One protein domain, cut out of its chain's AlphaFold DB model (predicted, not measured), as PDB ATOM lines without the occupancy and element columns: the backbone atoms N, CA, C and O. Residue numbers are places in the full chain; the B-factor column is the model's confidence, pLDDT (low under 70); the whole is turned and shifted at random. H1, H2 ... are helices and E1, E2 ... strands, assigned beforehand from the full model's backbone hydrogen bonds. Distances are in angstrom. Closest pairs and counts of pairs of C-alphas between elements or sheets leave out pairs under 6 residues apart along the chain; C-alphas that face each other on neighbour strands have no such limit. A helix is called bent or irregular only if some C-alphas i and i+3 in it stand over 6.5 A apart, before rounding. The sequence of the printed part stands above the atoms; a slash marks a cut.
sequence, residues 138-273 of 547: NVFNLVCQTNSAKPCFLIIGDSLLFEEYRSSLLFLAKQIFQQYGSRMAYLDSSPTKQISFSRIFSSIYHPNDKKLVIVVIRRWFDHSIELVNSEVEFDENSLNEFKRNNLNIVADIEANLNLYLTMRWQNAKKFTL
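Overview. This is residues 138 to 273 of the 547 residues of the protein "Hypothetical protein" of Rotaria sp. Silwood2 (UniProt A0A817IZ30). A strongly twisted sheet of five strands has two long helices, H2 and H5, over one face, H2 by E2 and E1 and H5 by E4, with the short H4 near both. H1 sits by the starts of E1 and E2, and H3 lies beside the strands, on the opposite face from H5. The printed part has 136 residues with five named helices and five named strands, in the order H1 E1 H2 E2 H3 E3 E4 H4 H5 E5; the class is mixed, helices and strands. The sheet is mixed, in the order E2 E1 E3 E4 E5. The whole is compact, with a radius of gyration of the C-alphas of 14.4 A, and rounded, spanning 41 by 36 by 26 A.

Arrangement. E2, residues 183 to 188, is an edge strand parallel to E1, residues 152 to 157, with N 155 and O 185 2.8 A apart. E1 is antiparallel to E3, residues 212 to 221, with N 154 and O 215 at 2.8 A. E3 and E4, residues 224 to 234, form an antiparallel hairpin, with N 218 and O 226 at 2.9 A. E4 bends by 51 degrees at residue 230. It is antiparallel to the edge strand E5, residues 269 to 272, with N 225 and O 271 at 2.9 A. H2, residues 159 to 180, runs along the strands at a height over the sheet of 7.1 A; the C-alphas of Ala 173 and Met 184 are its closest to E2, at 5.6 A. E1, H2 and E2 form a strand-helix-strand unit, two parallel strands joined through a helix, with a right-handed crossover. H2 is irregular: C-alphas 164 and 167 are 7.9 A apart. H5, residues 246 to 262, lies over E4 at a height of 10.7 A. H2 and H5 are close but not clearly touching, their closest C-alphas, Leu 172 and Val 250, 7.1 A apart, at a steep tilt of 58 degrees. H4, residues 236 to 244, is not on the sheet. H1, residues 138 to 143, lies over E1, and H3, residues 195 to 201, over none. In H1 every O i to N i+4 pair is within hydrogen-bond range; H2 has 16 of 18, H4 3 of 5, H5 12 of 13, and H3 1 of 3, beside 1 of 4 O i to N i+3 pairs.

Along the chain. H1 begins at C-alpha 138, (-22.923, 36.236, 26.784). From first to last C-alpha, H2 measures 26.4 A, H5 24.1 A, E3 26.9 A and E4 27.7 A. E5 ends at C-alpha 272, (-14.474, 37.005, 11.041).

Size, cuts and confidence. The C-alphas of His 223 and Arg 244 are the two farthest apart, at 40.9 A. The printed part has no cut, and no link is long. Mean pLDDT of the printed part is 70.6; 73 residues are under 70, among them 191 to 210 and 228 to 273.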
ATOM      1  N   ASN A 138     -22.057  37.302  26.329       79.50
ATOM      2  CA  ASN A 138     -22.923  36.236  26.784       79.50
ATOM      3  C   ASN A 138     -24.382  36.474  26.364       79.50
ATOM      4  O   ASN A 138     -25.088  35.538  25.989       79.50
ATOM      5  N   VAL A 139     -24.844  37.730  26.383       82.25
ATOM      6  CA  VAL A 139     -26.169  38.078  25.849       82.25
ATOM      7  C   VAL A 139     -26.189  37.851  24.341       82.25
ATOM      8  O   VAL A 139     -27.084  37.170  23.846       82.25
ATOM      9  N   PHE A 140     -25.166  38.322  23.627       84.44
ATOM     10  CA  PHE A 140     -25.060  38.136  22.183       84.44
ATOM     11  C   PHE A 140     -25.069  36.656  21.770       84.44
ATOM     12  O   PHE A 140     -25.831  36.270  20.888       84.44
ATOM     13  N   ASN A 141     -24.295  35.806  22.449       83.69
ATOM     14  CA  ASN A 141     -24.218  34.370  22.168       83.69
ATOM     15  C   ASN A 141     -25.542  33.636  22.419       83.69
ATOM     16  O   ASN A 141     -25.834  32.646  21.754       83.69
ATOM     17  N   LEU A 142     -26.367  34.116  23.349       84.94
ATOM     18  CA  LEU A 142     -27.669  33.501  23.617       84.94
ATOM     19  C   LEU A 142     -28.778  34.008  22.710       84.94
ATOM     20  O   LEU A 142     -29.709  33.252  22.425       84.94
ATOM     21  N   VAL A 143     -28.712  35.262  22.266       87.00
ATOM     22  CA  VAL A 143     -29.627  35.769  21.241       87.00
ATOM     23  C   VAL A 143     -29.284  35.109  19.904       87.00
ATOM     24  O   VAL A 143     -30.148  34.481  19.297       87.00
ATOM     25  N   CYS A 144     -28.017  35.188  19.495       85.38
ATOM     26  CA  CYS A 144     -27.500  34.655  18.243       85.38
ATOM     27  C   CYS A 144     -26.662  33.392  18.509       85.38
ATOM     28  O   CYS A 144     -25.426  33.439  18.538       85.38
ATOM     29  N   GLN A 145     -27.351  32.268  18.713       84.06
ATOM     30  CA  GLN A 145     -26.734  30.974  19.012       84.06
ATOM     31  C   GLN A 145     -25.927  30.438  17.829       84.06
ATOM     32  O   GLN A 145     -26.392  30.457  16.683       84.06
ATOM     33  N   THR A 146     -24.739  29.906  18.116       75.81
ATOM     34  CA  THR A 146     -23.919  29.208  17.125       75.81
ATOM     35  C   THR A 146     -24.534  27.864  16.761       75.81
ATOM     36  O   THR A 146     -25.263  27.264  17.549       75.81
ATOM     37  N   ASN A 147     -24.328  27.429  15.516       66.31
ATOM     38  CA  ASN A 147     -24.960  26.240  14.929       66.31
ATOM     39  C   ASN A 147     -26.495  26.276  14.824       66.31
ATOM     40  O   ASN A 147     -27.102  25.286  14.408       66.31
ATOM     41  N   SER A 148     -27.151  27.395  15.144       70.81
ATOM     42  CA  SER A 148     -28.574  27.535  14.858       70.81
ATOM     43  C   SER A 148     -28.762  27.849  13.369       70.81
ATOM     44  O   SER A 148     -28.172  28.774  12.814       70.81
ATOM     45  N   ALA A 149     -29.593  27.061  12.681       70.38
ATOM     46  CA  ALA A 149     -29.973  27.358  11.295       70.38
ATOM     47  C   ALA A 149     -30.832  28.633  11.185       70.38
ATOM     48  O   ALA A 149     -31.084  29.119  10.083       70.38
ATOM     49  N   LYS A 150     -31.291  29.148  12.329       79.94
ATOM     50  CA  LYS A 150     -32.179  30.296  12.445       79.94
ATOM     51  C   LYS A 150     -31.368  31.593  12.392       79.94
ATOM     52  O   LYS A 150     -30.359  31.692  13.092       79.94
ATOM     53  N   PRO A 151     -31.787  32.585  11.597       80.00
ATOM     54  CA  PRO A 151     -31.163  33.894  11.639       80.00
ATOM     55  C   PRO A 151     -31.457  34.613  12.961       80.00
ATOM     56  O   PRO A 151     -32.428  34.341  13.664       80.00
ATOM     57  N   CYS A 152     -30.593  35.563  13.273       86.88
ATOM     58  CA  CYS A 152     -30.691  36.488  14.383       86.88
ATOM     59  C   CYS A 152     -30.868  37.897  13.815       86.88
ATOM     60  O   CYS A 152     -30.166  38.271  12.876       86.88
ATOM     61  N   PHE A 153     -31.785  38.676  14.377       85.88
ATOM     62  CA  PHE A 153     -32.054  40.044  13.938       85.88
ATOM     63  C   PHE A 153     -31.408  41.023  14.910       85.88
ATOM     64  O   PHE A 153     -31.690  40.978  16.105       85.88
ATOM     65  N   LEU A 154     -30.546  41.905  14.416       87.44
ATOM     66  CA  LEU A 154     -29.940  42.965  15.212       87.44
ATOM     67  C   LEU A 154     -30.456  44.319  14.762       87.44
ATOM     68  O   LEU A 154     -30.333  44.667  13.598       87.44
ATOM     69  N   ILE A 155     -30.993  45.094  15.690       87.06
ATOM     70  CA  ILE A 155     -31.333  46.495  15.473       87.06
ATOM     71  C   ILE A 155     -30.135  47.321  15.908       87.06
ATOM     72  O   ILE A 155     -29.701  47.192  17.048       87.06
ATOM     73  N   ILE A 156     -29.622  48.163  15.025       85.75
ATOM     74  CA  ILE A 156     -28.505  49.062  15.301       85.75
ATOM     75  C   ILE A 156     -29.006  50.494  15.166       85.75
ATOM     76  O   ILE A 156     -29.623  50.834  14.155       85.75
ATOM     77  N   GLY A 157     -28.739  51.322  16.173       82.12
ATOM     78  CA  GLY A 157     -28.937  52.763  16.068       82.12
ATOM     79  C   GLY A 157     -28.852  53.496  17.401       82.12
ATOM     80  O   GLY A 157     -28.343  52.957  18.387       82.12
ATOM     81  N   ASP A 158     -29.319  54.746  17.407       82.62
ATOM     82  CA  ASP A 158     -29.306  55.608  18.591       82.62
ATOM     83  C   ASP A 158     -30.378  55.191  19.616       82.62
ATOM     84  O   ASP A 158     -31.526  54.894  19.272       82.62
ATOM     85  N   SER A 159     -30.009  55.239  20.898       82.38
ATOM     86  CA  SER A 159     -30.872  54.909  22.030       82.38
ATOM     87  C   SER A 159     -32.121  55.779  22.091       82.38
ATOM     88  O   SER A 159     -33.159  55.292  22.528       82.38
ATOM     89  N   LEU A 160     -32.043  57.046  21.675       82.50
ATOM     90  CA  LEU A 160     -33.198  57.946  21.701       82.50
ATOM     91  C   LEU A 160     -34.272  57.521  20.692       82.50
ATOM     92  O   LEU A 160     -35.448  57.438  21.041       82.50
ATOM     93  N   LEU A 161     -33.858  57.193  19.466       78.88
ATOM     94  CA  LEU A 161     -34.754  56.700  18.418       78.88
ATOM     95  C   LEU A 161     -35.312  55.326  18.779       78.88
ATOM     96  O   LEU A 161     -36.500  55.058  18.610       78.88
ATOM     97  N   PHE A 162     -34.463  54.455  19.320       83.75
ATOM     98  CA  PHE A 162     -34.886  53.136  19.754       83.75
ATOM     99  C   PHE A 162     -35.984  53.196  20.824       83.75
ATOM    100  O   PHE A 162     -36.981  52.487  20.699       83.75
ATOM    101  N   GLU A 163     -35.845  54.052  21.841       82.50
ATOM    102  CA  GLU A 163     -36.869  54.197  22.883       82.50
ATOM    103  C   GLU A 163     -38.186  54.767  22.338       82.50
ATOM    104  O   GLU A 163     -39.258  54.327  22.759       82.50
ATOM    105  N   GLU A 164     -38.142  55.669  21.351       82.56
ATOM    106  CA  GLU A 164     -39.363  56.180  20.718       82.56
ATOM    107  C   GLU A 164     -40.158  55.072  19.998       82.56
ATOM    108  O   GLU A 164     -41.394  55.066  20.021       82.56
ATOM    109  N   TYR A 165     -39.462  54.104  19.391       78.25
ATOM    110  CA  TYR A 165     -40.074  53.030  18.592       78.25
ATOM    111  C   TYR A 165     -40.080  51.671  19.275       78.25
ATOM    112  O   TYR A 165     -40.446  50.662  18.665       78.25
ATOM    113  N   ARG A 166     -39.724  51.621  20.557       82.88
ATOM    114  CA  ARG A 166     -39.564  50.365  21.282       82.88
ATOM    115  C   ARG A 166     -40.824  49.505  21.247       82.88
ATOM    116  O   ARG A 166     -40.729  48.301  21.047       82.88
ATOM    117  N   SER A 167     -42.008  50.097  21.417       82.12
ATOM    118  CA  SER A 167     -43.288  49.368  21.433       82.12
ATOM    119  C   SER A 167     -43.581  48.662  20.104       82.12
ATOM    120  O   SER A 167     -43.989  47.500  20.084       82.12
ATOM    121  N   SER A 168     -43.307  49.349  19.002       81.00
ATOM    122  CA  SER A 168     -43.415  48.843  17.639       81.00
ATOM    123  C   SER A 168     -42.428  47.714  17.350       81.00
ATOM    124  O   SER A 168     -42.802  46.657  16.842       81.00
ATOM    125  N   LEU A 169     -41.163  47.912  17.724       83.69
ATOM    126  CA  LEU A 169     -40.106  46.916  17.555       83.69
ATOM    127  C   LEU A 169     -40.336  45.694  18.445       83.69
ATOM    128  O   LEU A 169     -40.051  44.570  18.043       83.69
ATOM    129  N   LEU A 170     -40.907  45.887  19.633       86.19
ATOM    130  CA  LEU A 170     -41.302  44.810  20.531       86.19
ATOM    131  C   LEU A 170     -42.422  43.957  19.923       86.19
ATOM    132  O   LEU A 170     -42.370  42.730  20.011       86.19
ATOM    133  N   PHE A 171     -43.425  44.589  19.305       83.56
ATOM    134  CA  PHE A 171     -44.481  43.877  18.581       83.56
ATOM    135  C   PHE A 171     -43.887  43.021  17.454       83.56
ATOM    136  O   PHE A 171     -44.145  41.817  17.391       83.56
ATOM    137  N   LEU A 172     -43.001  43.615  16.651       81.94
ATOM    138  CA  LEU A 172     -42.286  42.924  15.581       81.94
ATOM    139  C   LEU A 172     -41.444  41.748  16.110       81.94
ATOM    140  O   LEU A 172     -41.528  40.636  15.593       81.94
ATOM    141  N   ALA A 173     -40.675  41.959  17.180       86.50
ATOM    142  CA  ALA A 173     -39.848  40.925  17.797       86.50
ATOM    143  C   ALA A 173     -40.684  39.733  18.290       86.50
ATOM    144  O   ALA A 173     -40.293  38.577  18.106       86.50
ATOM    145  N   LYS A 174     -41.862  39.991  18.879       86.94
ATOM    146  CA  LYS A 174     -42.799  38.936  19.298       86.94
ATOM    147  C   LYS A 174     -43.324  38.142  18.102       86.94
ATOM    148  O   LYS A 174     -43.338  36.914  18.169       86.94
ATOM    149  N   GLN A 175     -43.704  38.817  17.022       83.25
ATOM    150  CA  GLN A 175     -44.212  38.179  15.808       83.25
ATOM    151  C   GLN A 175     -43.147  37.310  15.127       83.25
ATOM    152  O   GLN A 175     -43.388  36.135  14.856       83.25
ATOM    153  N   ILE A 176     -41.925  37.832  14.970       81.50
ATOM    154  CA  ILE A 176     -40.787  37.087  14.412       81.50
ATOM    155  C   ILE A 176     -40.471  35.847  15.257       81.50
ATOM    156  O   ILE A 176     -40.224  34.763  14.718       81.50
ATOM    157  N   PHE A 177     -40.497  35.983  16.584       86.12
ATOM    158  CA  PHE A 177     -40.260  34.856  17.479       86.12
ATOM    159  C   PHE A 177     -41.353  33.785  17.359       86.12
ATOM    160  O   PHE A 177     -41.036  32.597  17.351       86.12
ATOM    161  N   GLN A 178     -42.622  34.178  17.230       85.00
ATOM    162  CA  GLN A 178     -43.739  33.241  17.076       85.00
ATOM    163  C   GLN A 178     -43.713  32.510  15.730       85.00
ATOM    164  O   GLN A 178     -43.939  31.303  15.692       85.00
ATOM    165  N   GLN A 179     -43.412  33.217  14.641       80.50
ATOM    166  CA  GLN A 179     -43.483  32.668  13.287       80.50
ATOM    167  C   GLN A 179     -42.225  31.883  12.893       80.50
ATOM    168  O   GLN A 179     -42.321  30.802  12.316       80.50
ATOM    169  N   TYR A 180     -41.038  32.398  13.228       77.25
ATOM    170  CA  TYR A 180     -39.758  31.846  12.764       77.25
ATOM    171  C   TYR A 180     -38.900  31.270  13.896       77.25
ATOM    172  O   TYR A 180     -37.837  30.691  13.652       77.25
ATOM    173  N   GLY A 181     -39.304  31.452  15.159       82.38
ATOM    174  CA  GLY A 181     -38.505  31.052  16.322       82.38
ATOM    175  C   GLY A 181     -37.146  31.752  16.399       82.38
ATOM    176  O   GLY A 181     -36.242  31.226  17.051       82.38
ATOM    177  N   SER A 182     -36.996  32.867  15.684       84.75
ATOM    178  CA  SER A 182     -35.782  33.674  15.580       84.75
ATOM    179  C   SER A 182     -35.854  34.832  16.569       84.75
ATOM    180  O   SER A 182     -36.944  35.290  16.915       84.75
ATOM    181  N   ARG A 183     -34.704  35.281  17.072       89.06
ATOM    182  CA  ARG A 183     -34.640  36.333  18.096       89.06
ATOM    183  C   ARG A 183     -34.201  37.653  17.488       89.06
ATOM    184  O   ARG A 183     -33.386  37.671  16.567       89.06
ATOM    185  N   MET A 184     -34.733  38.731  18.047       89.19
ATOM    186  CA  MET A 184     -34.333  40.094  17.738       89.19
ATOM    187  C   MET A 184     -33.631  40.691  18.951       89.19
ATOM    188  O   MET A 184     -34.053  40.426  20.072       89.19
ATOM    189  N   ALA A 185     -32.572  41.464  18.751       91.12
ATOM    190  CA  ALA A 185     -31.886  42.180  19.817       91.12
ATOM    191  C   ALA A 185     -31.501  43.585  19.369       91.12
ATOM    192  O   ALA A 185     -31.294  43.834  18.185       91.12
ATOM    193  N   TYR A 186     -31.400  44.490  20.334       89.81
ATOM    194  CA  TYR A 186     -30.988  45.864  20.100       89.81
ATOM    195  C   TYR A 186     -29.519  46.060  20.459       89.81
ATOM    196  O   TYR A 186     -29.033  45.554  21.469       89.81
ATOM    197  N   LEU A 187     -28.822  46.820  19.633       86.81
ATOM    198  CA  LEU A 187     -27.456  47.237  19.828       86.81
ATOM    199  C   LEU A 187     -27.398  48.763  19.807       86.81
ATOM    200  O   LEU A 187     -27.657  49.397  18.784       86.81
ATOM    201  N   ASP A 188     -26.992  49.328  20.938       83.06
ATOM    202  CA  ASP A 188     -26.754  50.758  21.063       83.06
ATOM    203  C   ASP A 188     -25.493  51.140  20.280       83.06
ATOM    204  O   ASP A 188     -24.395  50.657  20.569       83.06
ATOM    205  N   SER A 189     -25.654  51.998  19.272       75.19
ATOM    206  CA  SER A 189     -24.539  52.450  18.442       75.19
ATOM    207  C   SER A 189     -23.640  53.479  19.130       75.19
ATOM    208  O   SER A 189     -22.614  53.865  18.566       75.19
ATOM    209  N   SER A 190     -24.014  53.958  20.323       70.19
ATOM    210  CA  SER A 190     -23.232  54.964  21.032       70.19
ATOM    211  C   SER A 190     -21.815  54.449  21.349       70.19
ATOM    212  O   SER A 190     -21.631  53.381  21.947       70.19
ATOM    213  N   PRO A 191     -20.768  55.215  20.986       60.56
ATOM    214  CA  PRO A 191     -19.381  54.793  21.166       60.56
ATOM    215  C   PRO A 191     -18.987  54.678  22.642       60.56
ATOM    216  O   PRO A 191     -17.955  54.100  22.946       60.56
ATOM    217  N   THR A 192     -19.787  55.205  23.569       59.44
ATOM    218  CA  THR A 192     -19.503  55.181  25.008       59.44
ATOM    219  C   THR A 192     -19.773  53.833  25.663       59.44
ATOM    220  O   THR A 192     -19.218  53.579  26.726       59.44
ATOM    221  N   LYS A 193     -20.617  52.979  25.070       60.28
ATOM    222  CA  LYS A 193     -20.990  51.694  25.679       60.28
ATOM    223  C   LYS A 193     -20.337  50.485  25.012       60.28
ATOM    224  O   LYS A 193     -20.205  49.470  25.686       60.28
ATOM    225  N   GLN A 194     -20.023  50.532  23.706       64.31
ATOM    226  CA  GLN A 194     -19.632  49.337  22.923       64.31
ATOM    227  C   GLN A 194     -18.670  49.631  21.757       64.31
ATOM    228  O   GLN A 194     -18.950  49.333  20.592       64.31
ATOM    229  N   ILE A 195     -17.491  50.179  22.067       59.50
ATOM    230  CA  ILE A 195     -16.457  50.576  21.083       59.50
ATOM    231  C   ILE A 195     -16.052  49.418  20.154       59.50
ATOM    232  O   ILE A 195     -15.809  49.610  18.961       59.50
ATOM    233  N   SER A 196     -15.968  48.200  20.686       61.38
ATOM    234  CA  SER A 196     -15.548  47.023  19.919       61.38
ATOM    235  C   SER A 196     -16.608  46.571  18.909       61.38
ATOM    236  O   SER A 196     -16.261  46.117  17.820       61.38
ATOM    237  N   PHE A 197     -17.895  46.741  19.233       63.75
ATOM    238  CA  PHE A 197     -18.997  46.332  18.360       63.75
ATOM    239  C   PHE A 197     -19.258  47.374  17.265       63.75
ATOM    240  O   PHE A 197     -19.435  47.007  16.102       63.75
ATOM    241  N   SER A 198     -19.162  48.672  17.584       62.22
ATOM    242  CA  SER A 198     -19.323  49.745  16.591       62.22
ATOM    243  C   SER A 198     -18.308  49.651  15.448       62.22
ATOM    244  O   SER A 198     -18.645  49.950  14.309       62.22
ATOM    245  N   ARG A 199     -17.092  49.143  15.695       65.62
ATOM    246  CA  ARG A 199     -16.087  48.922  14.639       65.62
ATOM    247  C   ARG A 199     -16.486  47.843  13.638       65.62
ATOM    248  O   ARG A 199     -16.262  48.034  12.447       65.62
ATOM    249  N   ILE A 200     -17.087  46.742  14.090       65.56
ATOM    250  CA  ILE A 200     -17.505  45.638  13.207       65.56
ATOM    251  C   ILE A 200     -18.624  46.111  12.271       65.56
ATOM    252  O   ILE A 200     -18.600  45.834  11.073       65.56
ATOM    253  N   PHE A 201     -19.563  46.887  12.813       67.62
ATOM    254  CA  PHE A 201     -20.721  47.383  12.073       67.62
ATOM    255  C   PHE A 201     -20.510  48.762  11.447       67.62
ATOM    256  O   PHE A 201     -21.375  49.209  10.708       67.62
ATOM    257  N   SER A 202     -19.346  49.392  11.633       64.31
ATOM    258  CA  SER A 202     -19.010  50.692  11.025       64.31
ATOM    259  C   SER A 202     -19.064  50.697   9.493       64.31
ATOM    260  O   SER A 202     -19.198  51.753   8.888       64.31
ATOM    261  N   SER A 203     -18.962  49.519   8.867       62.03
ATOM    262  CA  SER A 203     -19.100  49.335   7.414       62.03
ATOM    263  C   SER A 203     -20.551  49.234   6.920       62.03
ATOM    264  O   SER A 203     -20.772  49.149   5.713       62.03
ATOM    265  N   ILE A 204     -21.514  49.172   7.842       63.91
ATOM    266  CA  ILE A 204     -22.950  48.950   7.596       63.91
ATOM    267  C   ILE A 204     -23.773  50.100   8.177       63.91
ATOM    268  O   ILE A 204     -24.787  50.484   7.613       63.91
ATOM    269  N   TYR A 205     -23.336  50.655   9.303       64.69
ATOM    270  CA  TYR A 205     -23.998  51.741   9.995       64.69
ATOM    271  C   TYR A 205     -22.976  52.812  10.359       64.69
ATOM    272  O   TYR A 205     -22.001  52.545  11.072       64.69
ATOM    273  N   HIS A 206     -23.215  54.036   9.892       61.97
ATOM    274  CA  HIS A 206     -22.474  55.194  10.354       61.97
ATOM    275  C   HIS A 206     -23.209  55.824  11.544       61.97
ATOM    276  O   HIS A 206     -24.376  56.176  11.419       61.97
ATOM    277  N   PRO A 207     -22.539  56.032  12.694       59.91
ATOM    278  CA  PRO A 207     -23.175  56.545  13.912       59.91
ATOM    279  C   PRO A 207     -23.747  57.964  13.786       59.91
ATOM    280  O   PRO A 207     -24.454  58.410  14.683       59.91
ATOM    281  N   ASN A 208     -23.443  58.664  12.691       59.03
ATOM    282  CA  ASN A 208     -23.969  59.995  12.401       59.03
ATOM    283  C   ASN A 208     -25.309  59.961  11.651       59.03
ATOM    284  O   ASN A 208     -25.990  60.986  11.598       59.03
ATOM    285  N   ASP A 209     -25.694  58.814  11.092       64.50
ATOM    286  CA  ASP A 209     -26.984  58.656  10.441       64.50
ATOM    287  C   ASP A 209     -28.016  58.388  11.536       64.50
ATOM    288  O   ASP A 209     -27.987  57.349  12.185       64.50
ATOM    289  N   LYS A 210     -28.913  59.346  11.790       66.75
ATOM    290  CA  LYS A 210     -30.027  59.211  12.744       66.75
ATOM    291  C   LYS A 210     -31.070  58.210  12.230       66.75
ATOM    292  O   LYS A 210     -32.194  58.584  11.916       66.75
ATOM    293  N   LYS A 211     -30.685  56.948  12.085       74.12
ATOM    294  CA  LYS A 211     -31.507  55.894  11.494       74.12
ATOM    295  C   LYS A 211     -31.443  54.645  12.360       74.12
ATOM    296  O   LYS A 211     -30.445  54.380  13.023       74.12
ATOM    297  N   LEU A 212     -32.514  53.861  12.338       74.62
ATOM    298  CA  LEU A 212     -32.484  52.490  12.838       74.62
ATOM    299  C   LEU A 212     -32.272  51.552  11.653       74.62
ATOM    300  O   LEU A 212     -32.990  51.651  10.660       74.62
ATOM    301  N   VAL A 213     -31.307  50.643  11.776       78.31
ATOM    302  CA  VAL A 213     -30.988  49.642  10.753       78.31
ATOM    303  C   VAL A 213     -31.191  48.248  11.334       78.31
ATOM    304  O   VAL A 213     -30.646  47.920  12.387       78.31
ATOM    305  N   ILE A 214     -31.970  47.412  10.646       79.81
ATOM    306  CA  ILE A 214     -32.161  46.004  11.013       79.81
ATOM    307  C   ILE A 214     -31.198  45.148  10.198       79.81
ATOM    308  O   ILE A 214     -31.314  45.025   8.990       79.81
ATOM    309  N   VAL A 215     -30.277  44.482  10.868       80.25
ATOM    310  CA  VAL A 215     -29.302  43.589  10.257       80.25
ATOM    311  C   VAL A 215     -29.686  42.138  10.523       80.25
ATOM    312  O   VAL A 215     -29.948  41.754  11.665       80.25
ATOM    313  N   VAL A 216     -29.659  41.300   9.484       81.25
ATOM    314  CA  VAL A 216     -29.866  39.853   9.619       81.25
ATOM    315  C   VAL A 216     -28.521  39.139   9.676       81.25
ATOM    316  O   VAL A 216     -27.691  39.247   8.771       81.25
ATOM    317  N   ILE A 217     -28.313  38.379  10.746       80.94
ATOM    318  CA  ILE A 217     -27.065  37.675  11.032       80.94
ATOM    319  C   ILE A 217     -27.310  36.184  11.170       80.94
ATOM    320  O   ILE A 217     -28.268  35.745  11.802       80.94
ATOM    321  N   ARG A 218     -26.381  35.385  10.650       81.00
ATOM    322  CA  ARG A 218     -26.280  33.959  10.958       81.00
ATOM    323  C   ARG A 218     -24.876  33.623  11.412       81.00
ATOM    324  O   ARG A 218     -23.890  34.106  10.857       81.00
ATOM    325  N   ARG A 219     -24.797  32.773  12.433       78.00
ATOM    326  CA  ARG A 219     -23.536  32.311  13.007       78.00
ATOM    327  C   ARG A 219     -23.380  30.821  12.782       78.00
ATOM    328  O   ARG A 219     -24.131  30.019  13.329       78.00
ATOM    329  N   TRP A 220     -22.383  30.476  11.978       69.62
ATOM    330  CA  TRP A 220     -21.970  29.090  11.777       69.62
ATOM    331  C   TRP A 220     -21.034  28.650  12.898       69.62
ATOM    332  O   TRP A 220     -21.317  27.681  13.584       69.62
ATOM    333  N   PHE A 221     -19.984  29.430  13.144       68.44
ATOM    334  CA  PHE A 221     -18.999  29.200  14.198       68.44
ATOM    335  C   PHE A 221     -18.930  30.400  15.143       68.44
ATOM    336  O   PHE A 221     -19.367  31.503  14.795       68.44
ATOM    337  N   ASP A 222     -18.329  30.211  16.320       66.19
ATOM    338  CA  ASP A 222     -18.217  31.250  17.355       66.19
ATOM    339  C   ASP A 222     -17.561  32.538  16.836       66.19
ATOM    340  O   ASP A 222     -17.898  33.631  17.294       66.19
ATOM    341  N   HIS A 223     -16.705  32.435  15.816       66.62
ATOM    342  CA  HIS A 223     -15.945  33.557  15.260       66.62
ATOM    343  C   HIS A 223     -16.373  33.972  13.848       66.62
ATOM    344  O   HIS A 223     -15.776  34.881  13.278       66.62
ATOM    345  N   SER A 224     -17.394  33.342  13.261       63.09
ATOM    346  CA  SER A 224     -17.840  33.651  11.897       63.09
ATOM    347  C   SER A 224     -19.282  34.152  11.893       63.09
ATOM    348  O   SER A 224     -20.201  33.405  12.248       63.09
ATOM    349  N   ILE A 225     -19.480  35.382  11.433       70.31
ATOM    350  CA  ILE A 225     -20.797  35.942  11.140       70.31
ATOM    351  C   ILE A 225     -20.954  36.044   9.628       70.31
ATOM    352  O   ILE A 225     -20.119  36.626   8.938       70.31
ATOM    353  N   GLU A 226     -22.057  35.509   9.123       69.88
ATOM    354  CA  GLU A 226     -22.568  35.868   7.810       69.88
ATOM    355  C   GLU A 226     -23.645  36.927   8.000       69.88
ATOM    356  O   GLU A 226     -24.568  36.759   8.802       69.88
ATOM    357  N   LEU A 227     -23.490  38.033   7.284       71.06
ATOM    358  CA  LEU A 227     -24.347  39.195   7.398       71.06
ATOM    359  C   LEU A 227     -25.053  39.436   6.073       71.06
ATOM    360  O   LEU A 227     -24.407  39.678   5.050       71.06
ATOM    361  N   VAL A 228     -26.378  39.368   6.103       66.25
ATOM    362  CA  VAL A 228     -27.223  39.747   4.975       66.25
ATOM    363  C   VAL A 228     -27.732  41.146   5.272       66.25
ATOM    364  O   VAL A 228     -28.448  41.367   6.249       66.25
ATOM    365  N   ASN A 229     -27.285  42.104   4.463       60.12
ATOM    366  CA  ASN A 229     -27.651  43.496   4.650       60.12
ATOM    367  C   ASN A 229     -29.100  43.683   4.190       60.12
ATOM    368  O   ASN A 229     -29.376  43.633   2.993       60.12
ATOM    369  N   SER A 230     -30.014  43.852   5.140       54.69
ATOM    370  CA  SER A 230     -31.361  44.339   4.878       54.69
ATOM    371  C   SER A 230     -31.444  45.750   5.432       54.69
ATOM    372  O   SER A 230     -31.860  45.941   6.565       54.69
ATOM    373  N   GLU A 231     -31.006  46.753   4.680       57.66
ATOM    374  CA  GLU A 231     -31.201  48.149   5.086       57.66
ATOM    375  C   GLU A 231     -32.699  48.477   5.015       57.66
ATOM    376  O   GLU A 231     -33.202  49.022   4.039       57.66
ATOM    377  N   VAL A 232     -33.450  48.069   6.039       58.34
ATOM    378  CA  VAL A 232     -34.751  48.652   6.343       58.34
ATOM    379  C   VAL A 232     -34.430  49.894   7.152       58.34
ATOM    380  O   VAL A 232     -34.241  49.821   8.366       58.34
ATOM    381  N   GLU A 233     -34.251  51.003   6.444       60.78
ATOM    382  CA  GLU A 233     -34.046  52.305   7.059       60.78
ATOM    383  C   GLU A 233     -35.389  52.844   7.546       60.78
ATOM    384  O   GLU A 233     -36.324  53.023   6.765       60.78
ATOM    385  N   PHE A 234     -35.479  53.127   8.842       60.34
ATOM    386  CA  PHE A 234     -36.578  53.918   9.382       60.34
ATOM    387  C   PHE A 234     -36.147  55.387   9.391       60.34
ATOM    388  O   PHE A 234     -35.318  55.778  10.211       60.34
ATOM    389  N   ASP A 235     -36.685  56.177   8.461       58.62
ATOM    390  CA  ASP A 235     -36.547  57.640   8.444       58.62
ATOM    391  C   ASP A 235     -37.762  58.301   9.118       58.62
ATOM    392  O   ASP A 235     -38.867  57.749   9.069       58.62
ATOM    393  N   GLU A 236     -37.599  59.498   9.696       57.16
ATOM    394  CA  GLU A 236     -38.640  60.217  10.465       57.16
ATOM    395  C   GLU A 236     -39.969  60.367   9.681       57.16
ATOM    396  O   GLU A 236     -41.061  60.343  10.260       57.16
ATOM    397  N   ASN A 237     -39.908  60.442   8.344       56.78
ATOM    398  CA  ASN A 237     -41.078  60.556   7.465       56.78
ATOM    399  C   ASN A 237     -41.822  59.226   7.231       56.78
ATOM    400  O   ASN A 237     -43.052  59.201   7.288       56.78
ATOM    401  N   SER A 238     -41.101  58.111   7.052       56.75
ATOM    402  CA  SER A 238     -41.661  56.744   6.911       56.75
ATOM    403  C   SER A 238     -42.361  56.232   8.181       56.75
ATOM    404  O   SER A 238     -43.032  55.202   8.223       56.75
ATOM    405  N   LEU A 239     -42.211  56.991   9.255       53.34
ATOM    406  CA  LEU A 239     -42.397  56.555  10.620       53.34
ATOM    407  C   LEU A 239     -43.657  57.148  11.273       53.34
ATOM    408  O   LEU A 239     -44.331  56.493  12.073       53.34
ATOM    409  N   ASN A 240     -44.082  58.329  10.823       56.28
ATOM    410  CA  ASN A 240     -45.468  58.768  11.008       56.28
ATOM    411  C   ASN A 240     -46.450  57.855  10.258       56.28
ATOM    412  O   ASN A 240     -47.594  57.678  10.685       56.28
ATOM    413  N   GLU A 241     -45.990  57.243   9.167       56.88
ATOM    414  CA  GLU A 241     -46.716  56.204   8.447       56.88
ATOM    415  C   GLU A 241     -46.655  54.862   9.190       56.88
ATOM    416  O   GLU A 241     -47.691  54.216   9.320       56.88
ATOM    417  N   PHE A 242     -45.521  54.512   9.817       54.00
ATOM    418  CA  PHE A 242     -45.400  53.356  10.718       54.00
ATOM    419  C   PHE A 242     -46.440  53.386  11.846       54.00
ATOM    420  O   PHE A 242     -47.199  52.433  12.008       54.00
ATOM    421  N   LYS A 243     -46.550  54.501  12.586       55.69
ATOM    422  CA  LYS A 243     -47.552  54.646  13.666       55.69
ATOM    423  C   LYS A 243     -49.002  54.542  13.157       55.69
ATOM    424  O   LYS A 243     -49.877  54.157  13.928       55.69
ATOM    425  N   ARG A 244     -49.271  54.884  11.886       56.53
ATOM    426  CA  ARG A 244     -50.616  54.837  11.271       56.53
ATOM    427  C   ARG A 244     -50.936  53.494  10.599       56.53
ATOM    428  O   ARG A 244     -52.092  53.087  10.632       56.53
ATOM    429  N   ASN A 245     -49.937  52.794  10.060       55.12
ATOM    430  CA  ASN A 245     -50.068  51.592   9.228       55.12
ATOM    431  C   ASN A 245     -49.190  50.431   9.739       55.12
ATOM    432  O   ASN A 245     -48.495  49.783   8.956       55.12
ATOM    433  N   ASN A 246     -49.253  50.121  11.041       54.22
ATOM    434  CA  ASN A 246     -48.513  49.013  11.679       54.22
ATOM    435  C   ASN A 246     -48.595  47.664  10.918       54.22
ATOM    436  O   ASN A 246     -47.714  46.827  11.067       54.22
ATOM    437  N   LEU A 247     -49.637  47.434  10.110       54.94
ATOM    438  CA  LEU A 247     -49.854  46.190   9.363       54.94
ATOM    439  C   LEU A 247     -49.057  46.092   8.049       54.94
ATOM    440  O   LEU A 247     -48.630  44.998   7.692       54.94
ATOM    441  N   ASN A 248     -48.820  47.204   7.345       55.22
ATOM    442  CA  ASN A 248     -48.201  47.160   6.012       55.22
ATOM    443  C   ASN A 248     -46.682  46.977   6.095       55.22
ATOM    444  O   ASN A 248     -46.110  46.221   5.323       55.22
ATOM    445  N   ILE A 249     -46.035  47.590   7.088       53.69
ATOM    446  CA  ILE A 249     -44.583  47.464   7.278       53.69
ATOM    447  C   ILE A 249     -44.221  46.101   7.865       53.69
ATOM    448  O   ILE A 249     -43.193  45.537   7.519       53.69
ATOM    449  N   VAL A 250     -45.078  45.530   8.714       54.16
ATOM    450  CA  VAL A 250     -44.932  44.134   9.145       54.16
ATOM    451  C   VAL A 250     -45.041  43.201   7.944       54.16
ATOM    452  O   VAL A 250     -44.227  42.296   7.842       54.16
ATOM    453  N   ALA A 251     -45.967  43.450   7.014       59.56
ATOM    454  CA  ALA A 251     -46.079  42.677   5.779       59.56
ATOM    455  C   ALA A 251     -44.870  42.869   4.843       59.56
ATOM    456  O   ALA A 251     -44.404  41.892   4.266       59.56
ATOM    457  N   ASP A 252     -44.311  44.079   4.731       61.53
ATOM    458  CA  ASP A 252     -43.097  44.348   3.943       61.53
ATOM    459  C   ASP A 252     -41.850  43.732   4.582       61.53
ATOM    460  O   ASP A 252     -41.008  43.146   3.897       61.53
ATOM    461  N   ILE A 253     -41.734  43.816   5.908       59.56
ATOM    462  CA  ILE A 253     -40.686  43.140   6.665       59.56
ATOM    463  C   ILE A 253     -40.881  41.631   6.535       59.56
ATOM    464  O   ILE A 253     -39.914  40.959   6.234       59.56
ATOM    465  N   GLU A 254     -42.086  41.078   6.653       61.16
ATOM    466  CA  GLU A 254     -42.367  39.653   6.428       61.16
ATOM    467  C   GLU A 254     -42.077  39.208   4.992       61.16
ATOM    468  O   GLU A 254     -41.531  38.124   4.795       61.16
ATOM    469  N   ALA A 255     -42.398  40.019   3.985       61.94
ATOM    470  CA  ALA A 255     -42.104  39.733   2.584       61.94
ATOM    471  C   ALA A 255     -40.590  39.705   2.346       61.94
ATOM    472  O   ALA A 255     -40.070  38.754   1.758       61.94
ATOM    473  N   ASN A 256     -39.869  40.690   2.887       60.88
ATOM    474  CA  ASN A 256     -38.413  40.747   2.845       60.88
ATOM    475  C   ASN A 256     -37.777  39.614   3.670       60.88
ATOM    476  O   ASN A 256     -36.850  38.960   3.204       60.88
ATOM    477  N   LEU A 257     -38.306  39.308   4.856       62.19
ATOM    478  CA  LEU A 257     -37.863  38.229   5.743       62.19
ATOM    479  C   LEU A 257     -38.043  36.862   5.102       62.19
ATOM    480  O   LEU A 257     -37.114  36.061   5.129       62.19
ATOM    481  N   ASN A 258     -39.203  36.593   4.505       60.94
ATOM    482  CA  ASN A 258     -39.452  35.357   3.772       60.94
ATOM    483  C   ASN A 258     -38.484  35.222   2.597       60.94
ATOM    484  O   ASN A 258     -37.968  34.132   2.357       60.94
ATOM    485  N   LEU A 259     -38.157  36.325   1.919       60.00
ATOM    486  CA  LEU A 259     -37.142  36.348   0.869       60.00
ATOM    487  C   LEU A 259     -35.746  36.026   1.433       60.00
ATOM    488  O   LEU A 259     -35.070  35.162   0.887       60.00
ATOM    489  N   TYR A 260     -35.348  36.610   2.570       60.16
ATOM    490  CA  TYR A 260     -34.057  36.340   3.227       60.16
ATOM    491  C   TYR A 260     -33.942  34.932   3.830       60.16
ATOM    492  O   TYR A 260     -32.858  34.344   3.855       60.16
ATOM    493  N   LEU A 261     -35.052  34.373   4.311       60.72
ATOM    494  CA  LEU A 261     -35.123  33.013   4.843       60.72
ATOM    495  C   LEU A 261     -35.076  31.961   3.728       60.72
ATOM    496  O   LEU A 261     -34.551  30.870   3.954       60.72
ATOM    497  N   THR A 262     -35.597  32.277   2.537       58.94
ATOM    498  CA  THR A 262     -35.714  31.324   1.421       58.94
ATOM    499  C   THR A 262     -34.608  31.448   0.373       58.94
ATOM    500  O   THR A 262     -34.223  30.432  -0.205       58.94
ATOM    501  N   MET A 263     -34.039  32.635   0.133       50.91
ATOM    502  CA  MET A 263     -33.011  32.854  -0.887       50.91
ATOM    503  C   MET A 263     -31.946  33.886  -0.465       50.91
ATOM    504  O   MET A 263     -32.253  34.958   0.036       50.91
ATOM    505  N   ARG A 264     -30.678  33.596  -0.806       57.06
ATOM    506  CA  ARG A 264     -29.492  34.495  -0.782       57.06
ATOM    507  C   ARG A 264     -28.719  34.686   0.537       57.06
ATOM    508  O   ARG A 264     -28.365  35.803   0.897       57.06
ATOM    509  N   TRP A 265     -28.204  33.592   1.104       61.47
ATOM    510  CA  TRP A 265     -26.919  33.662   1.839       61.47
ATOM    511  C   TRP A 265     -25.703  33.810   0.900       61.47
ATOM    512  O   TRP A 265     -24.608  34.124   1.348       61.47
ATOM    513  N   GLN A 266     -25.880  33.631  -0.417       58.25
ATOM    514  CA  GLN A 266     -24.805  33.759  -1.416       58.25
ATOM    515  C   GLN A 266     -24.201  35.172  -1.491       58.25
ATOM    516  O   GLN A 266     -23.021  35.303  -1.798       58.25
ATOM    517  N   ASN A 267     -24.982  36.208  -1.164       59.44
ATOM    518  CA  ASN A 267     -24.531  37.605  -1.150       59.44
ATOM    519  C   ASN A 267     -24.183  38.099   0.266       59.44
ATOM    520  O   ASN A 267     -23.982  39.297   0.465       59.44
ATOM    521  N   ALA A 268     -24.149  37.206   1.261       64.12
ATOM    522  CA  ALA A 268     -23.841  37.585   2.630       64.12
ATOM    523  C   ALA A 268     -22.365  37.985   2.752       64.12
ATOM    524  O   ALA A 268     -21.465  37.248   2.334       64.12
ATOM    525  N   LYS A 269     -22.100  39.139   3.369       68.44
ATOM    526  CA  LYS A 269     -20.735  39.522   3.738       68.44
ATOM    527  C   LYS A 269     -20.288  38.623   4.887       68.44
ATOM    528  O   LYS A 269     -20.979  38.510   5.899       68.44
ATOM    529  N   LYS A 270     -19.138  37.969   4.725       69.19
ATOM    530  CA  LYS A 270     -18.545  37.128   5.770       69.19
ATOM    531  C   LYS A 270     -17.610  37.974   6.614       69.19
ATOM    532  O   LYS A 270     -16.627  38.502   6.103       69.19
ATOM    533  N   PHE A 271     -17.909  38.070   7.900       67.25
ATOM    534  CA  PHE A 271     -17.061  38.728   8.878       67.25
ATOM    535  C   PHE A 271     -16.479  37.681   9.819       67.25
ATOM    536  O   PHE A 271     -17.204  36.899  10.440       67.25
ATOM    537  N   THR A 272     -15.155  37.673   9.934       60.38
ATOM    538  CA  THR A 272     -14.474  37.005  11.041       60.38
ATOM    539  C   THR A 272     -14.438  37.981  12.199       60.38
ATOM    540  O   THR A 272     -13.789  39.026  12.114       60.38
ATOM    541  N   LEU A 273     -15.156  37.664  13.265       60.44
ATOM    542  CA  LEU A 273     -15.081  38.439  14.487       60.44
ATOM    543  C   LEU A 273     -13.667  38.281  15.063       60.44
ATOM    544  O   LEU A 273     -13.241  37.141  15.280       60.44
TER     545      LEU A 273